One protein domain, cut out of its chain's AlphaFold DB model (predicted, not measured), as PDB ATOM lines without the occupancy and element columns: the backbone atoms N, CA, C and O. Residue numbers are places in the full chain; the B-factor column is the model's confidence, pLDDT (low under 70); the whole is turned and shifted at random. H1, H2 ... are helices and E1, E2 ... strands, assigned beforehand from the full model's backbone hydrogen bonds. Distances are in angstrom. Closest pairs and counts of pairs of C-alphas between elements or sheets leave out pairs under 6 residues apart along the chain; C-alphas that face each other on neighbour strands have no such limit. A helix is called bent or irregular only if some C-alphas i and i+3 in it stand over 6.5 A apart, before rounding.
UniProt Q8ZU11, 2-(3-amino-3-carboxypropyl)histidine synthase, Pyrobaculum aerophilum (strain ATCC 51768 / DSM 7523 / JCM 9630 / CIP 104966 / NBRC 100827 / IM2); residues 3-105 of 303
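Overview. This is residues 3 to 105 of the 303 residues of the protein "2-(3-amino-3-carboxypropyl)histidine synthase" of Pyrobaculum aerophilum (strain ATCC 51768 / DSM 7523 / JCM 9630 / CIP 104966 / NBRC 100827 / IM2) (UniProt Q8ZU11). One twisted sheet of five strands forms the core, with helices over both faces: H1 and H2 pack on the end with E2 and E3, and H3 covers E4 at the other edge on the opposite face. A long link, residues 37 to 58, joins H2 to E3, and its residues 39 to 40 pair beside E2. The printed part has 103 residues, with three named helices and six named strands in the order E1 H1 E2 H2 E3 H3 E4 E5 E6. The sheet is mixed, in the order E2 E3 E6 E5 E4, and the class is mixed, helices and strands. The whole is compact and rounded, with a radius of gyration of the C-alphas of 12.4 A and spans of 34 by 29 by 24 A.

Along the chain. E1, residues 4 to 6, begins at C-alpha 4, (74.896, 171.647, 176.423), and pairs with no named strand. H1 is residues 8 to 12 and E2 residues 17 to 20. H2, residues 23 to 36, is 20.4 A long and irregular: C-alphas 24 and 27 are 7.6 A apart. E3 is residues 59 to 63. H3, residues 69 to 79, is 15.2 A long. E4, residues 81 to 87, measures 18.9 A, E5, residues 90 to 95, 16.6 A, and E6, residues 98 to 103, 15.4 A, ending at C-alpha 103, (83.450, 179.580, 171.124).

Arrangement. E2 and E3 are parallel, with N 20 and O 61 at 2.8 A, and E3 and E6 are parallel, with N 62 and O 101 at 2.8 A. E4, E5 and E6 form a meander, each strand the antiparallel neighbour of the one before, in two hairpins; N 100 and O 93 are 2.8 A apart, and N 84 and O 92 2.8 A. E2, H2, E3 is a strand-helix-strand unit, two parallel neighbour strands with a helix between, with a left-handed crossover. E3, H3, E4 is a split unit, with E6 and E5 between its strands, and its crossover is right-handed. H2 is over E2 at a height of 7.9 A, and the C-alphas of Ile 19 and Ala 29, their closest, are 5.9 A apart. H3 is over E4 at 8.1 A, and its closest C-alphas there, Glu 76 and Lys 82, are 5.3 A apart. H1 and H3 lie on opposite faces. H1 touches H2 with residues 32 to 36 of H2 alone, closest at the C-alphas of Trp 11 and Ile 32, 6.5 A. H2 and H3 are apart. Every O i to N i+4 pair is within hydrogen-bond range in H3, 8 of 10 in H2 and 0 of 1 in H1, where 2 of 2 O i to N i+3 pairs are.

Size, cuts and confidence. The farthest C-alphas, Asn 3 and Gly 80, are 36.9 A apart. The printed part has no cut; the link from H2 to E3 is long. Mean pLDDT of the printed part is 96.9, and no printed residue is under 70.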
ATOM      1  N   ASN A   3      73.339 168.657 179.030       88.62
ATOM      2  CA  ASN A   3      72.391 169.711 178.662       88.62
ATOM      3  C   ASN A   3      72.979 170.786 177.730       88.62
ATOM      4  O   ASN A   3      72.276 171.744 177.402       88.62
ATOM      5  N   VAL A   4      74.249 170.670 177.316       96.25
ATOM      6  CA  VAL A   4      74.896 171.647 176.423       96.25
ATOM      7  C   VAL A   4      75.747 170.978 175.343       96.25
ATOM      8  O   VAL A   4      76.424 169.986 175.588       96.25
ATOM      9  N   GLU A   5      75.749 171.571 174.157       96.81
ATOM     10  CA  GLU A   5      76.656 171.282 173.047       96.81
ATOM     11  C   GLU A   5      77.711 172.396 172.995       96.81
ATOM     12  O   GLU A   5      77.374 173.578 173.038       96.81
ATOM     13  N   ILE A   6      78.991 172.040 172.903       97.06
ATOM     14  CA  ILE A   6      80.088 172.998 172.724       97.06
ATOM     15  C   ILE A   6      80.880 172.634 171.476       97.06
ATOM     16  O   ILE A   6      81.087 171.456 171.182       97.06
ATOM     17  N   HIS A   7      81.340 173.649 170.749       97.75
ATOM     18  CA  HIS A   7      82.156 173.436 169.562       97.75
ATOM     19  C   HIS A   7      83.456 172.657 169.897       97.75
ATOM     20  O   HIS A   7      84.127 173.001 170.877       97.75
ATOM     21  N   PRO A   8      83.874 171.664 169.080       97.56
ATOM     22  CA  PRO A   8      85.026 170.800 169.370       97.56
ATOM     23  C   PRO A   8      86.350 171.528 169.629       97.56
ATOM     24  O   PRO A   8      87.178 171.031 170.387       97.56
ATOM     25  N   LEU A   9      86.533 172.723 169.051       98.06
ATOM     26  CA  LEU A   9      87.703 173.583 169.287       98.06
ATOM     27  C   LEU A   9      87.959 173.843 170.779       98.06
ATOM     28  O   LEU A   9      89.109 173.962 171.173       98.06
ATOM     29  N   ALA A  10      86.928 173.858 171.629       97.94
ATOM     30  CA  ALA A  10      87.119 174.018 173.070       97.94
ATOM     31  C   ALA A  10      88.033 172.942 173.685       97.94
ATOM     32  O   ALA A  10      88.775 173.225 174.622       97.94
ATOM     33  N   TRP A  11      88.015 171.724 173.138       98.06
ATOM     34  CA  TRP A  11      88.800 170.587 173.622       98.06
ATOM     35  C   TRP A  11      90.247 170.577 173.119       98.06
ATOM     36  O   TRP A  11      91.016 169.716 173.530       98.06
ATOM     37  N   THR A  12      90.633 171.533 172.268       98.38
ATOM     38  CA  THR A  12      92.027 171.738 171.835       98.38
ATOM     39  C   THR A  12      92.778 172.741 172.719       98.38
ATOM     40  O   THR A  12      93.885 173.174 172.378       98.38
ATOM     41  N   ALA A  13      92.168 173.134 173.843       98.44
ATOM     42  CA  ALA A  13      92.837 173.888 174.891       98.44
ATOM     43  C   ALA A  13      94.018 173.081 175.462       98.44
ATOM     44  O   ALA A  13      94.049 171.856 175.371       98.44
ATOM     45  N   ASP A  14      94.986 173.777 176.047       98.44
ATOM     46  CA  ASP A  14      96.153 173.202 176.717       98.44
ATOM     47  C   ASP A  14      96.722 174.226 177.713       98.44
ATOM     48  O   ASP A  14      96.109 175.269 177.959       98.44
ATOM     49  N   SER A  15      97.908 173.962 178.263       97.94
ATOM     50  CA  SER A  15      98.585 174.831 179.231       97.94
ATOM     51  C   SER A  15      98.876 176.259 178.743       97.94
ATOM     52  O   SER A  15      99.156 177.125 179.568       97.94
ATOM     53  N   GLU A  16      98.822 176.533 177.434       98.12
ATOM     54  CA  GLU A  16      98.995 177.880 176.869       98.12
ATOM     55  C   GLU A  16      97.661 178.621 176.659       98.12
ATOM     56  O   GLU A  16      97.648 179.731 176.110       98.12
ATOM     57  N   THR A  17      96.545 178.029 177.095       98.69
ATOM     58  CA  THR A  17      95.186 178.559 176.935       98.69
ATOM     59  C   THR A  17      94.584 179.004 178.270       98.69
ATOM     60  O   THR A  17      94.593 178.267 179.258       98.69
ATOM     61  N   LEU A  18      93.988 180.199 178.279       98.62
ATOM     62  CA  LEU A  18      93.106 180.672 179.346       98.62
ATOM     63  C   LEU A  18      91.647 180.549 178.906       98.62
ATOM     64  O   LEU A  18      91.245 181.144 177.911       98.62
ATOM     65  N   ILE A  19      90.832 179.818 179.659       98.50
ATOM     66  CA  ILE A  19      89.404 179.667 179.376       98.50
ATOM     67  C   ILE A  19      88.612 180.648 180.235       98.50
ATOM     68  O   ILE A  19      88.739 180.680 181.461       98.50
ATOM     69  N   GLU A  20      87.755 181.434 179.600       97.88
ATOM     70  CA  GLU A  20      86.849 182.354 180.262       97.88
ATOM     71  C   GLU A  20      85.405 182.109 179.818       97.88
ATOM     72  O   GLU A  20      85.121 181.708 178.693       97.88
ATOM     73  N   ALA A  21      84.475 182.288 180.748       97.12
ATOM     74  CA  ALA A  21      83.074 181.960 180.542       97.12
ATOM     75  C   ALA A  21      82.190 182.806 181.464       97.12
ATOM     76  O   ALA A  21      82.641 183.154 182.573       97.12
ATOM     77  N   PRO A  22      80.940 183.088 181.051       95.69
ATOM     78  CA  PRO A  22      79.952 183.722 181.910       95.69
ATOM     79  C   PRO A  22      79.624 182.843 183.122       95.69
ATOM     80  O   PRO A  22      79.872 181.632 183.091       95.69
ATOM     81  N   PRO A  23      79.005 183.408 184.177       93.19
ATOM     82  CA  PRO A  23      78.646 182.656 185.381       93.19
ATOM     83  C   PRO A  23      77.902 181.342 185.091       93.19
ATOM     84  O   PRO A  23      78.255 180.304 185.648       93.19
ATOM     85  N   GLY A  24      76.955 181.352 184.144       92.31
ATOM     86  CA  GLY A  24      76.173 180.168 183.757       92.31
ATOM     87  C   GLY A  24      76.969 179.034 183.094       92.31
ATOM     88  O   GLY A  24      76.501 177.898 183.081       92.31
ATOM     89  N   PHE A  25      78.179 179.307 182.592       95.88
ATOM     90  CA  PHE A  25      79.055 178.325 181.937       95.88
ATOM     91  C   PHE A  25      80.422 178.179 182.615       95.88
ATOM     92  O   PHE A  25      81.311 177.515 182.081       95.88
ATOM     93  N   LYS A  26      80.614 178.748 183.813       95.75
ATOM     94  CA  LYS A  26      81.892 178.631 184.533       95.75
ATOM     95  C   LYS A  26      82.242 177.175 184.852       95.75
ATOM     96  O   LYS A  26      83.397 176.784 184.722       95.75
ATOM     97  N   TRP A  27      81.238 176.365 185.188       96.00
ATOM     98  CA  TRP A  27      81.402 174.926 185.406       96.00
ATOM     99  C   TRP A  27      81.966 174.211 184.167       96.00
ATOM    100  O   TRP A  27      82.823 173.345 184.307       96.00
ATOM    101  N   LEU A  28      81.553 174.616 182.960       96.94
ATOM    102  CA  LEU A  28      82.025 174.031 181.705       96.94
ATOM    103  C   LEU A  28      83.477 174.426 181.423       96.94
ATOM    104  O   LEU A  28      84.275 173.578 181.035       96.94
ATOM    105  N   ALA A  29      83.847 175.683 181.686       97.50
ATOM    106  CA  ALA A  29      85.241 176.122 181.599       97.50
ATOM    107  C   ALA A  29      86.158 175.321 182.543       97.50
ATOM    108  O   ALA A  29      87.236 174.899 182.130       97.50
ATOM    109  N   ILE A  30      85.709 175.061 183.779       97.75
ATOM    110  CA  ILE A  30      86.422 174.221 184.760       97.75
ATOM    111  C   ILE A  30      86.532 172.773 184.274       97.75
ATOM    112  O   ILE A  30      87.600 172.167 184.380       97.75
ATOM    113  N   GLU A  31      85.462 172.223 183.700       97.44
ATOM    114  CA  GLU A  31      85.481 170.869 183.151       97.44
ATOM    115  C   GLU A  31      86.506 170.742 182.014       97.44
ATOM    116  O   GLU A  31      87.324 169.824 182.030       97.44
ATOM    117  N   ILE A  32      86.517 171.683 181.065       98.19
ATOM    118  CA  ILE A  32      87.466 171.672 179.942       98.19
ATOM    119  C   ILE A  32      88.898 171.808 180.455       98.19
ATOM    120  O   ILE A  32      89.757 171.010 180.083       98.19
ATOM    121  N   ALA A  33      89.156 172.765 181.344       98.31
ATOM    122  CA  ALA A  33      90.477 172.977 181.922       98.31
ATOM    123  C   ALA A  33      91.009 171.741 182.655       98.31
ATOM    124  O   ALA A  33      92.148 171.340 182.424       98.31
ATOM    125  N   SER A  34      90.177 171.075 183.466       98.12
ATOM    126  CA  SER A  34      90.603 169.872 184.198       98.12
ATOM    127  C   SER A  34      90.976 168.700 183.282       98.12
ATOM    128  O   SER A  34      91.808 167.877 183.653       98.12
ATOM    129  N   LYS A  35      90.400 168.639 182.074       98.19
ATOM    130  CA  LYS A  35      90.682 167.602 181.068       98.19
ATOM    131  C   LYS A  35      91.835 167.946 180.123       98.19
ATOM    132  O   LYS A  35      92.423 167.040 179.547       98.19
ATOM    133  N   THR A  36      92.137 169.229 179.942       98.38
ATOM    134  CA  THR A  36      93.088 169.716 178.923       98.38
ATOM    135  C   THR A  36      94.385 170.280 179.504       98.38
ATOM    136  O   THR A  36      95.362 170.441 178.781       98.38
ATOM    137  N   GLY A  37      94.418 170.590 180.803       97.94
ATOM    138  CA  GLY A  37      95.546 171.272 181.442       97.94
ATOM    139  C   GLY A  37      95.555 172.793 181.240       97.94
ATOM    140  O   GLY A  37      96.524 173.445 181.625       97.94
ATOM    141  N   ALA A  38      94.495 173.363 180.658       98.50
ATOM    142  CA  ALA A  38      94.323 174.807 180.518       98.50
ATOM    143  C   ALA A  38      94.026 175.507 181.853       98.50
ATOM    144  O   ALA A  38      93.575 174.890 182.819       98.50
ATOM    145  N   ALA A  39      94.235 176.824 181.897       98.44
ATOM    146  CA  ALA A  39      93.842 177.648 183.037       98.44
ATOM    147  C   ALA A  39      92.398 178.157 182.893       98.44
ATOM    148  O   ALA A  39      91.883 178.297 181.785       98.44
ATOM    149  N   VAL A  40      91.756 178.511 184.011       97.94
ATOM    150  CA  VAL A  40      90.411 179.116 184.024       97.94
ATOM    151  C   VAL A  40      90.460 180.515 184.617       97.94
ATOM    152  O   VAL A  40      91.002 180.731 185.700       97.94
ATOM    153  N   SER A  41      89.833 181.470 183.937       96.81
ATOM    154  CA  SER A  41      89.629 182.823 184.444       96.81
ATOM    155  C   SER A  41      88.528 182.855 185.509       96.81
ATOM    156  O   SER A  41      87.361 182.536 185.246       96.81
ATOM    157  N   GLY A  42      88.885 183.315 186.709       94.44
ATOM    158  CA  GLY A  42      87.947 183.567 187.809       94.44
ATOM    159  C   GLY A  42      87.125 184.855 187.668       94.44
ATOM    160  O   GLY A  42      86.240 185.093 188.482       94.44
ATOM    161  N   ARG A  43      87.387 185.689 186.650       93.12
ATOM    162  CA  ARG A  43      86.663 186.956 186.444       93.12
ATOM    163  C   ARG A  43      85.191 186.715 186.074       93.12
ATOM    164  O   ARG A  43      84.885 185.695 185.435       93.12
ATOM    165  N   PRO A  44      84.277 187.640 186.417       88.19
ATOM    166  CA  PRO A  44      83.007 187.729 185.711       88.19
ATOM    167  C   PRO A  44      83.284 188.063 184.240       88.19
ATOM    168  O   PRO A  44      84.228 188.785 183.933       88.19
ATOM    169  N   VAL A  45      82.499 187.475 183.338       93.19
ATOM    170  CA  VAL A  45      82.573 187.734 181.896       93.19
ATOM    171  C   VAL A  45      81.151 187.889 181.395       93.19
ATOM    172  O   VAL A  45      80.367 186.941 181.451       93.19
ATOM    173  N   TRP A  46      80.807 189.088 180.937       94.75
ATOM    174  CA  TRP A  46      79.417 189.448 180.628       94.75
ATOM    175  C   TRP A  46      79.043 189.316 179.149       94.75
ATOM    176  O   TRP A  46      77.864 189.346 178.802       94.75
ATOM    177  N   GLY A  47      80.034 189.206 178.266       96.75
ATOM    178  CA  GLY A  47      79.831 189.146 176.823       96.75
ATOM    179  C   GLY A  47      81.151 189.172 176.065       96.75
ATOM    180  O   GLY A  47      82.199 189.432 176.653       96.75
ATOM    181  N   SER A  48      81.090 189.018 174.742       97.31
ATOM    182  CA  SER A  48      82.259 189.139 173.853       97.31
ATOM    183  C   SER A  48      82.942 190.510 173.914       97.31
ATOM    184  O   SER A  48      84.081 190.660 173.491       97.31
ATOM    185  N   CYS A  49      82.267 191.519 174.467       97.50
ATOM    186  CA  CYS A  49      82.817 192.851 174.681       97.50
ATOM    187  C   CYS A  49      83.771 192.957 175.887       97.50
ATOM    188  O   CYS A  49      84.500 193.945 176.005       97.50
ATOM    189  N   ASP A  50      83.770 191.961 176.775       96.62
ATOM    190  CA  ASP A  50      84.585 191.883 177.988       96.62
ATOM    191  C   ASP A  50      85.699 190.848 177.821       96.62
ATOM    192  O   ASP A  50      85.656 189.749 178.367       96.62
ATOM    193  N   VAL A  51      86.691 191.217 177.014       93.62
ATOM    194  CA  VAL A  51      87.895 190.417 176.779       93.62
ATOM    195  C   VAL A  51      89.079 191.120 177.417       93.62
ATOM    196  O   VAL A  51      89.261 192.328 177.249       93.62
ATOM    197  N   ARG A  52      89.929 190.363 178.113       91.50
ATOM    198  CA  ARG A  52      91.190 190.878 178.655       91.50
ATOM    199  C   ARG A  52      92.355 190.054 178.143       91.50
ATOM    200  O   ARG A  52      92.538 188.912 178.545       91.50
ATOM    201  N   LEU A  53      93.166 190.678 177.295       94.31
ATOM    202  CA  LEU A  53      94.402 190.083 176.808       94.31
ATOM    203  C   LEU A  53      95.373 189.853 177.975       94.31
ATOM    204  O   LEU A  53      95.648 190.769 178.755       94.31
ATOM    205  N   ASP A  54      95.904 188.637 178.076       93.50
ATOM    206  CA  ASP A  54      96.874 188.233 179.092       93.50
ATOM    207  C   ASP A  54      98.065 187.552 178.418       93.50
ATOM    208  O   ASP A  54      97.955 186.438 177.914       93.50
ATOM    209  N   LYS A  55      99.219 188.229 178.424       93.75
ATOM    210  CA  LYS A  55     100.441 187.795 177.724       93.75
ATOM    211  C   LYS A  55     101.041 186.489 178.251       93.75
ATOM    212  O   LYS A  55     101.973 185.977 177.642       93.75
ATOM    213  N   ARG A  56     100.551 185.966 179.379       95.75
ATOM    214  CA  ARG A  56     100.950 184.649 179.896       95.75
ATOM    215  C   ARG A  56     100.384 183.498 179.065       95.75
ATOM    216  O   ARG A  56     100.919 182.400 179.134       95.75
ATOM    217  N   TYR A  57      99.329 183.753 178.296       97.69
ATOM    218  CA  TYR A  57      98.648 182.761 177.475       97.69
ATOM    219  C   TYR A  57      98.731 183.165 176.006       97.69
ATOM    220  O   TYR A  57      98.624 184.343 175.668       97.69
ATOM    221  N   LYS A  58      98.901 182.182 175.119       97.81
ATOM    222  CA  LYS A  58      98.867 182.419 173.668       97.81
ATOM    223  C   LYS A  58      97.439 182.475 173.140       97.81
ATOM    224  O   LYS A  58      97.179 183.131 172.133       97.81
ATOM    225  N   ARG A  59      96.521 181.781 173.821       98.25
ATOM    226  CA  ARG A  59      95.114 181.680 173.435       98.25
ATOM    227  C   ARG A  59      94.194 182.002 174.601       98.25
ATOM    228  O   ARG A  59      94.465 181.636 175.744       98.25
ATOM    229  N   ILE A  60      93.073 182.638 174.290       98.50
ATOM    230  CA  ILE A  60      91.953 182.811 175.213       98.50
ATOM    231  C   ILE A  60      90.729 182.154 174.589       98.50
ATOM    232  O   ILE A  60      90.361 182.474 173.463       98.50
ATOM    233  N   PHE A  61      90.096 181.233 175.306       98.69
ATOM    234  CA  PHE A  61      88.848 180.605 174.884       98.69
ATOM    235  C   PHE A  61      87.694 181.250 175.645       98.69
ATOM    236  O   PHE A  61      87.501 180.990 176.830       98.69
ATOM    237  N   HIS A  62      86.940 182.099 174.958       98.56
ATOM    238  CA  HIS A  62      85.794 182.831 175.473       98.56
ATOM    239  C   HIS A  62      84.503 182.086 175.129       98.56
ATOM    240  O   HIS A  62      84.089 182.035 173.972       98.56
ATOM    241  N   LEU A  63      83.853 181.492 176.126       98.31
ATOM    242  CA  LEU A  63      82.737 180.574 175.899       98.31
ATOM    243  C   LEU A  63      81.370 181.273 175.931       98.31
ATOM    244  O   LEU A  63      81.077 182.052 176.836       98.31
ATOM    245  N   GLY A  64      80.488 180.903 175.001       96.62
ATOM    246  CA  GLY A  64      79.036 181.097 175.112       96.62
ATOM    247  C   GLY A  64      78.479 182.449 174.657       96.62
ATOM    248  O   GLY A  64      77.278 182.676 174.803       96.62
ATOM    249  N   HIS A  65      79.297 183.333 174.083       97.06
ATOM    250  CA  HIS A  65      78.852 184.642 173.596       97.06
ATOM    251  C   HIS A  65      79.089 184.814 172.096       97.06
ATOM    252  O   HIS A  65      80.147 184.464 171.581       97.06
ATOM    253  N   GLY A  66      78.115 185.417 171.412       94.94
ATOM    254  CA  GLY A  66      78.268 185.855 170.024       94.94
ATOM    255  C   GLY A  66      79.030 187.172 169.920       94.94
ATOM    256  O   GLY A  66      79.078 187.948 170.879       94.94
ATOM    257  N   VAL A  67      79.590 187.450 168.743       98.12
ATOM    258  CA  VAL A  67      80.326 188.688 168.455       98.12
ATOM    259  C   VAL A  67      79.529 189.534 167.456       98.12
ATOM    260  O   VAL A  67      79.622 189.304 166.251       98.12
ATOM    261  N   PRO A  68      78.698 190.486 167.916       97.44
ATOM    262  CA  PRO A  68      77.941 191.339 167.010       97.44
ATOM    263  C   PRO A  68      78.856 192.392 166.352       97.44
ATOM    264  O   PRO A  68      79.882 192.757 166.934       97.44
ATOM    265  N   PRO A  69      78.488 192.939 165.176       97.44
ATOM    266  CA  PRO A  69      79.335 193.867 164.418       97.44
ATOM    267  C   PRO A  69      79.809 195.101 165.197       97.44
ATOM    268  O   PRO A  69      80.959 195.509 165.067       97.44
ATOM    269  N   ASN A  70      78.954 195.679 166.044       97.44
ATOM    270  CA  ASN A  70      79.310 196.832 166.874       97.44
ATOM    271  C   ASN A  70      80.380 196.498 167.928       97.44
ATOM    272  O   ASN A  70      81.271 197.306 168.179       97.44
ATOM    273  N   VAL A  71      80.319 195.305 168.525       98.31
ATOM    274  CA  VAL A  71      81.337 194.836 169.475       98.31
ATOM    275  C   VAL A  71      82.616 194.444 168.744       98.31
ATOM    276  O   VAL A  71      83.691 194.806 169.211       98.31
ATOM    277  N   ALA A  72      82.518 193.771 167.591       98.31
ATOM    278  CA  ALA A  72      83.677 193.452 166.756       98.31
ATOM    279  C   ALA A  72      84.465 194.721 166.410       98.31
ATOM    280  O   ALA A  72      85.654 194.799 166.704       98.31
ATOM    281  N   TYR A  73      83.775 195.751 165.909       98.25
ATOM    282  CA  TYR A  73      84.366 197.055 165.615       98.25
ATOM    283  C   TYR A  73      85.109 197.648 166.821       98.25
ATOM    284  O   TYR A  73      86.243 198.110 166.689       98.25
ATOM    285  N   LEU A  74      84.499 197.620 168.011       98.38
ATOM    286  CA  LEU A  74      85.127 198.158 169.218       98.38
ATOM    287  C   LEU A  74      86.349 197.354 169.651       98.38
ATOM    288  O   LEU A  74      87.352 197.952 170.029       98.38
ATOM    289  N   LEU A  75      86.301 196.024 169.569       98.25
ATOM    290  CA  LEU A  75      87.453 195.174 169.865       98.25
ATOM    291  C   LEU A  75      88.618 195.465 168.911       98.25
ATOM    292  O   LEU A  75      89.734 195.685 169.377       98.25
ATOM    293  N   GLU A  76      88.363 195.517 167.602       98.06
ATOM    294  CA  GLU A  76      89.379 195.820 166.587       98.06
ATOM    295  C   GLU A  76      90.008 197.194 166.819       98.06
ATOM    296  O   GLU A  76      91.233 197.314 166.900       98.06
ATOM    297  N   LYS A  77      89.163 198.214 167.015       97.62
ATOM    298  CA  LYS A  77      89.584 199.588 167.292       97.62
ATOM    299  C   LYS A  77      90.426 199.686 168.566       97.62
ATOM    300  O   LYS A  77      91.471 200.330 168.565       97.62
ATOM    301  N   ASN A  78      89.965 199.082 169.662       97.81
ATOM    302  CA  ASN A  78      90.537 199.303 170.991       97.81
ATOM    303  C   ASN A  78      91.706 198.376 171.335       97.81
ATOM    304  O   ASN A  78      92.452 198.689 172.268       97.81
ATOM    305  N   LEU A  79      91.859 197.255 170.623       96.94
ATOM    306  CA  LEU A  79      92.942 196.286 170.827       96.94
ATOM    307  C   LEU A  79      93.939 196.225 169.662       96.94
ATOM    308  O   LEU A  79      94.973 195.576 169.810       96.94
ATOM    309  N   GLY A  80      93.667 196.894 168.536       93.94
ATOM    310  CA  GLY A  80      94.557 196.899 167.373       93.94
ATOM    311  C   GLY A  80      94.680 195.509 166.748       93.94
ATOM    312  O   GLY A  80      95.776 194.956 166.661       93.94
ATOM    313  N   GLY A  81      93.544 194.927 166.364       92.88
ATOM    314  CA  GLY A  81      93.454 193.563 165.843       92.88
ATOM    315  C   GLY A  81      92.358 193.400 164.797       92.88
ATOM    316  O   GLY A  81      91.784 194.382 164.334       92.88
ATOM    317  N   LYS A  82      92.065 192.148 164.441       96.12
ATOM    318  CA  LYS A  82      91.006 191.795 163.486       96.12
ATOM    319  C   LYS A  82      90.154 190.651 164.021       96.12
ATOM    320  O   LYS A  82      90.706 189.664 164.513       96.12
ATOM    321  N   VAL A  83      88.837 190.792 163.909       98.31
ATOM    322  CA  VAL A  83      87.851 189.752 164.195       98.31
ATOM    323  C   VAL A  83      87.510 189.029 162.895       98.31
ATOM    324  O   VAL A  83      87.129 189.636 161.897       98.31
ATOM    325  N   GLU A  84      87.625 187.707 162.901       98.31
ATOM    326  CA  GLU A  84      87.318 186.848 161.761       98.31
ATOM    327  C   GLU A  84      86.292 185.795 162.179       98.31
ATOM    328  O   GLU A  84      86.423 185.158 163.227       98.31
ATOM    329  N   ARG A  85      85.254 185.608 161.359       98.25
ATOM    330  CA  ARG A  85      84.302 184.508 161.529       98.25
ATOM    331  C   ARG A  85      84.917 183.240 160.951       98.25
ATOM    332  O   ARG A  85      85.316 183.237 159.790       98.25
ATOM    333  N   LEU A  86      84.979 182.187 161.758       98.19
ATOM    334  CA  LEU A  86      85.529 180.890 161.358       98.19
ATOM    335  C   LEU A  86      84.429 179.891 160.988       98.19
ATOM    336  O   LEU A  86      84.620 179.086 160.084       98.19
ATOM    337  N   ASP A  87      83.287 179.955 161.675       97.31
ATOM    338  CA  ASP A  87      82.116 179.106 161.435       97.31
ATOM    339  C   ASP A  87      80.845 179.798 161.987       97.31
ATOM    340  O   ASP A  87      80.837 180.988 162.328       97.31
ATOM    341  N   THR A  88      79.739 179.072 162.083       96.94
ATOM    342  CA  THR A  88      78.503 179.486 162.739       96.94
ATOM    343  C   THR A  88      78.766 179.788 164.211       96.94
ATOM    344  O   THR A  88      79.154 178.911 164.977       96.94
ATOM    345  N   ASP A  89      78.553 181.049 164.590       98.06
ATOM    346  CA  ASP A  89      78.794 181.615 165.923       98.06
ATOM    347  C   ASP A  89      80.235 181.488 166.464       98.06
ATOM    348  O   ASP A  89      80.488 181.899 167.595       98.06
ATOM    349  N   LEU A  90      81.181 180.973 165.670       98.62
ATOM    350  CA  LEU A  90      82.591 180.837 166.030       98.62
ATOM    351  C   LEU A  90      83.409 181.965 165.404       98.62
ATOM    352  O   LEU A  90      83.451 182.119 164.179       98.62
ATOM    353  N   TYR A  91      84.117 182.705 166.250       98.75
ATOM    354  CA  TYR A  91      84.953 183.827 165.834       98.75
ATOM    355  C   TYR A  91      86.339 183.743 166.463       98.75
ATOM    356  O   TYR A  91      86.510 183.161 167.536       98.75
ATOM    357  N   VAL A  92      87.318 184.378 165.827       98.69
ATOM    358  CA  VAL A  92      88.643 184.620 166.399       98.69
ATOM    359  C   VAL A  92      88.989 186.100 166.310       98.69
ATOM    360  O   VAL A  92      88.783 186.728 165.278       98.69
ATOM    361  N   LEU A  93      89.527 186.660 167.388       98.56
ATOM    362  CA  LEU A  93      90.203 187.953 167.406       98.56
ATOM    363  C   LEU A  93      91.705 187.714 167.527       98.56
ATOM    364  O   LEU A  93      92.155 187.089 168.486       98.56
ATOM    365  N   LYS A  94      92.487 188.259 166.597       97.75
ATOM    366  CA  LYS A  94      93.954 188.264 166.678       97.75
ATOM    367  C   LYS A  94      94.425 189.652 167.086       97.75
ATOM    368  O   LYS A  94      94.273 190.594 166.310       97.75
ATOM    369  N   ALA A  95      94.969 189.786 168.294       96.38
ATOM    370  CA  ALA A  95      95.422 191.068 168.833       96.38
ATOM    371  C   ALA A  95      96.607 190.887 169.790       96.38
ATOM    372  O   ALA A  95      96.604 190.003 170.642       96.38
ATOM    373  N   GLY A  96      97.636 191.731 169.659       92.06
ATOM    374  CA  GLY A  96      98.775 191.744 170.587       92.06
ATOM    375  C   GLY A  96      99.562 190.430 170.681       92.06
ATOM    376  O   GLY A  96     100.139 190.153 171.730       92.06
ATOM    377  N   GLY A  97      99.567 189.619 169.615       94.31
ATOM    378  CA  GLY A  97     100.200 188.293 169.597       94.31
ATOM    379  C   GLY A  97      99.402 187.193 170.308       94.31
ATOM    380  O   GLY A  97      99.950 186.120 170.539       94.31
ATOM    381  N   ILE A  98      98.140 187.455 170.660       97.19
ATOM    382  CA  ILE A  98      97.227 186.524 171.333       97.19
ATOM    383  C   ILE A  98      96.023 186.267 170.423       97.19
ATOM    384  O   ILE A  98      95.517 187.185 169.766       97.19
ATOM    385  N   GLU A  99      95.545 185.025 170.407       98.25
ATOM    386  CA  GLU A  99      94.320 184.634 169.709       98.25
ATOM    387  C   GLU A  99      93.179 184.434 170.711       98.25
ATOM    388  O   GLU A  99      93.260 183.605 171.615       98.25
ATOM    389  N   VAL A 100      92.094 185.188 170.558       98.56
ATOM    390  CA  VAL A 100      90.892 185.055 171.384       98.56
ATOM    391  C   VAL A 100      89.809 184.380 170.559       98.56
ATOM    392  O   VAL A 100      89.295 184.965 169.611       98.56
ATOM    393  N   TYR A 101      89.459 183.152 170.918       98.69
ATOM    394  CA  TYR A 101      88.398 182.387 170.279       98.69
ATOM    395  C   TYR A 101      87.085 182.594 171.025       98.69
ATOM    396  O   TYR A 101      86.983 182.260 172.202       98.69
ATOM    397  N   PHE A 102      86.066 183.096 170.335       98.69
ATOM    398  CA  PHE A 102      84.697 183.165 170.840       98.69
ATOM    399  C   PHE A 102      83.980 181.886 170.435       98.69
ATOM    400  O   PHE A 102      83.585 181.726 169.280       98.69
ATOM    401  N   ILE A 103      83.896 180.947 171.372       98.75
ATOM    402  CA  ILE A 103      83.450 179.580 171.124       98.75
ATOM    403  C   ILE A 103      81.982 179.453 171.533       98.75
ATOM    404  O   ILE A 103      81.652 179.694 172.702       98.75
ATOM    405  N   PRO A 104      81.084 179.045 170.621       98.38
ATOM    406  CA  PRO A 104      79.683 178.911 170.962       98.38
ATOM    407  C   PRO A 104      79.453 177.724 171.901       98.38
ATOM    408  O   PRO A 104      80.053 176.654 171.771       98.38
ATOM    409  N   VAL A 105      78.534 177.941 172.837       98.25
ATOM    410  CA  VAL A 105      77.957 176.919 173.709       98.25
ATOM    411  C   VAL A 105      76.458 177.003 173.505       98.25
ATOM    412  O   VAL A 105      75.907 178.089 173.661       98.25
TER     413      VAL A 105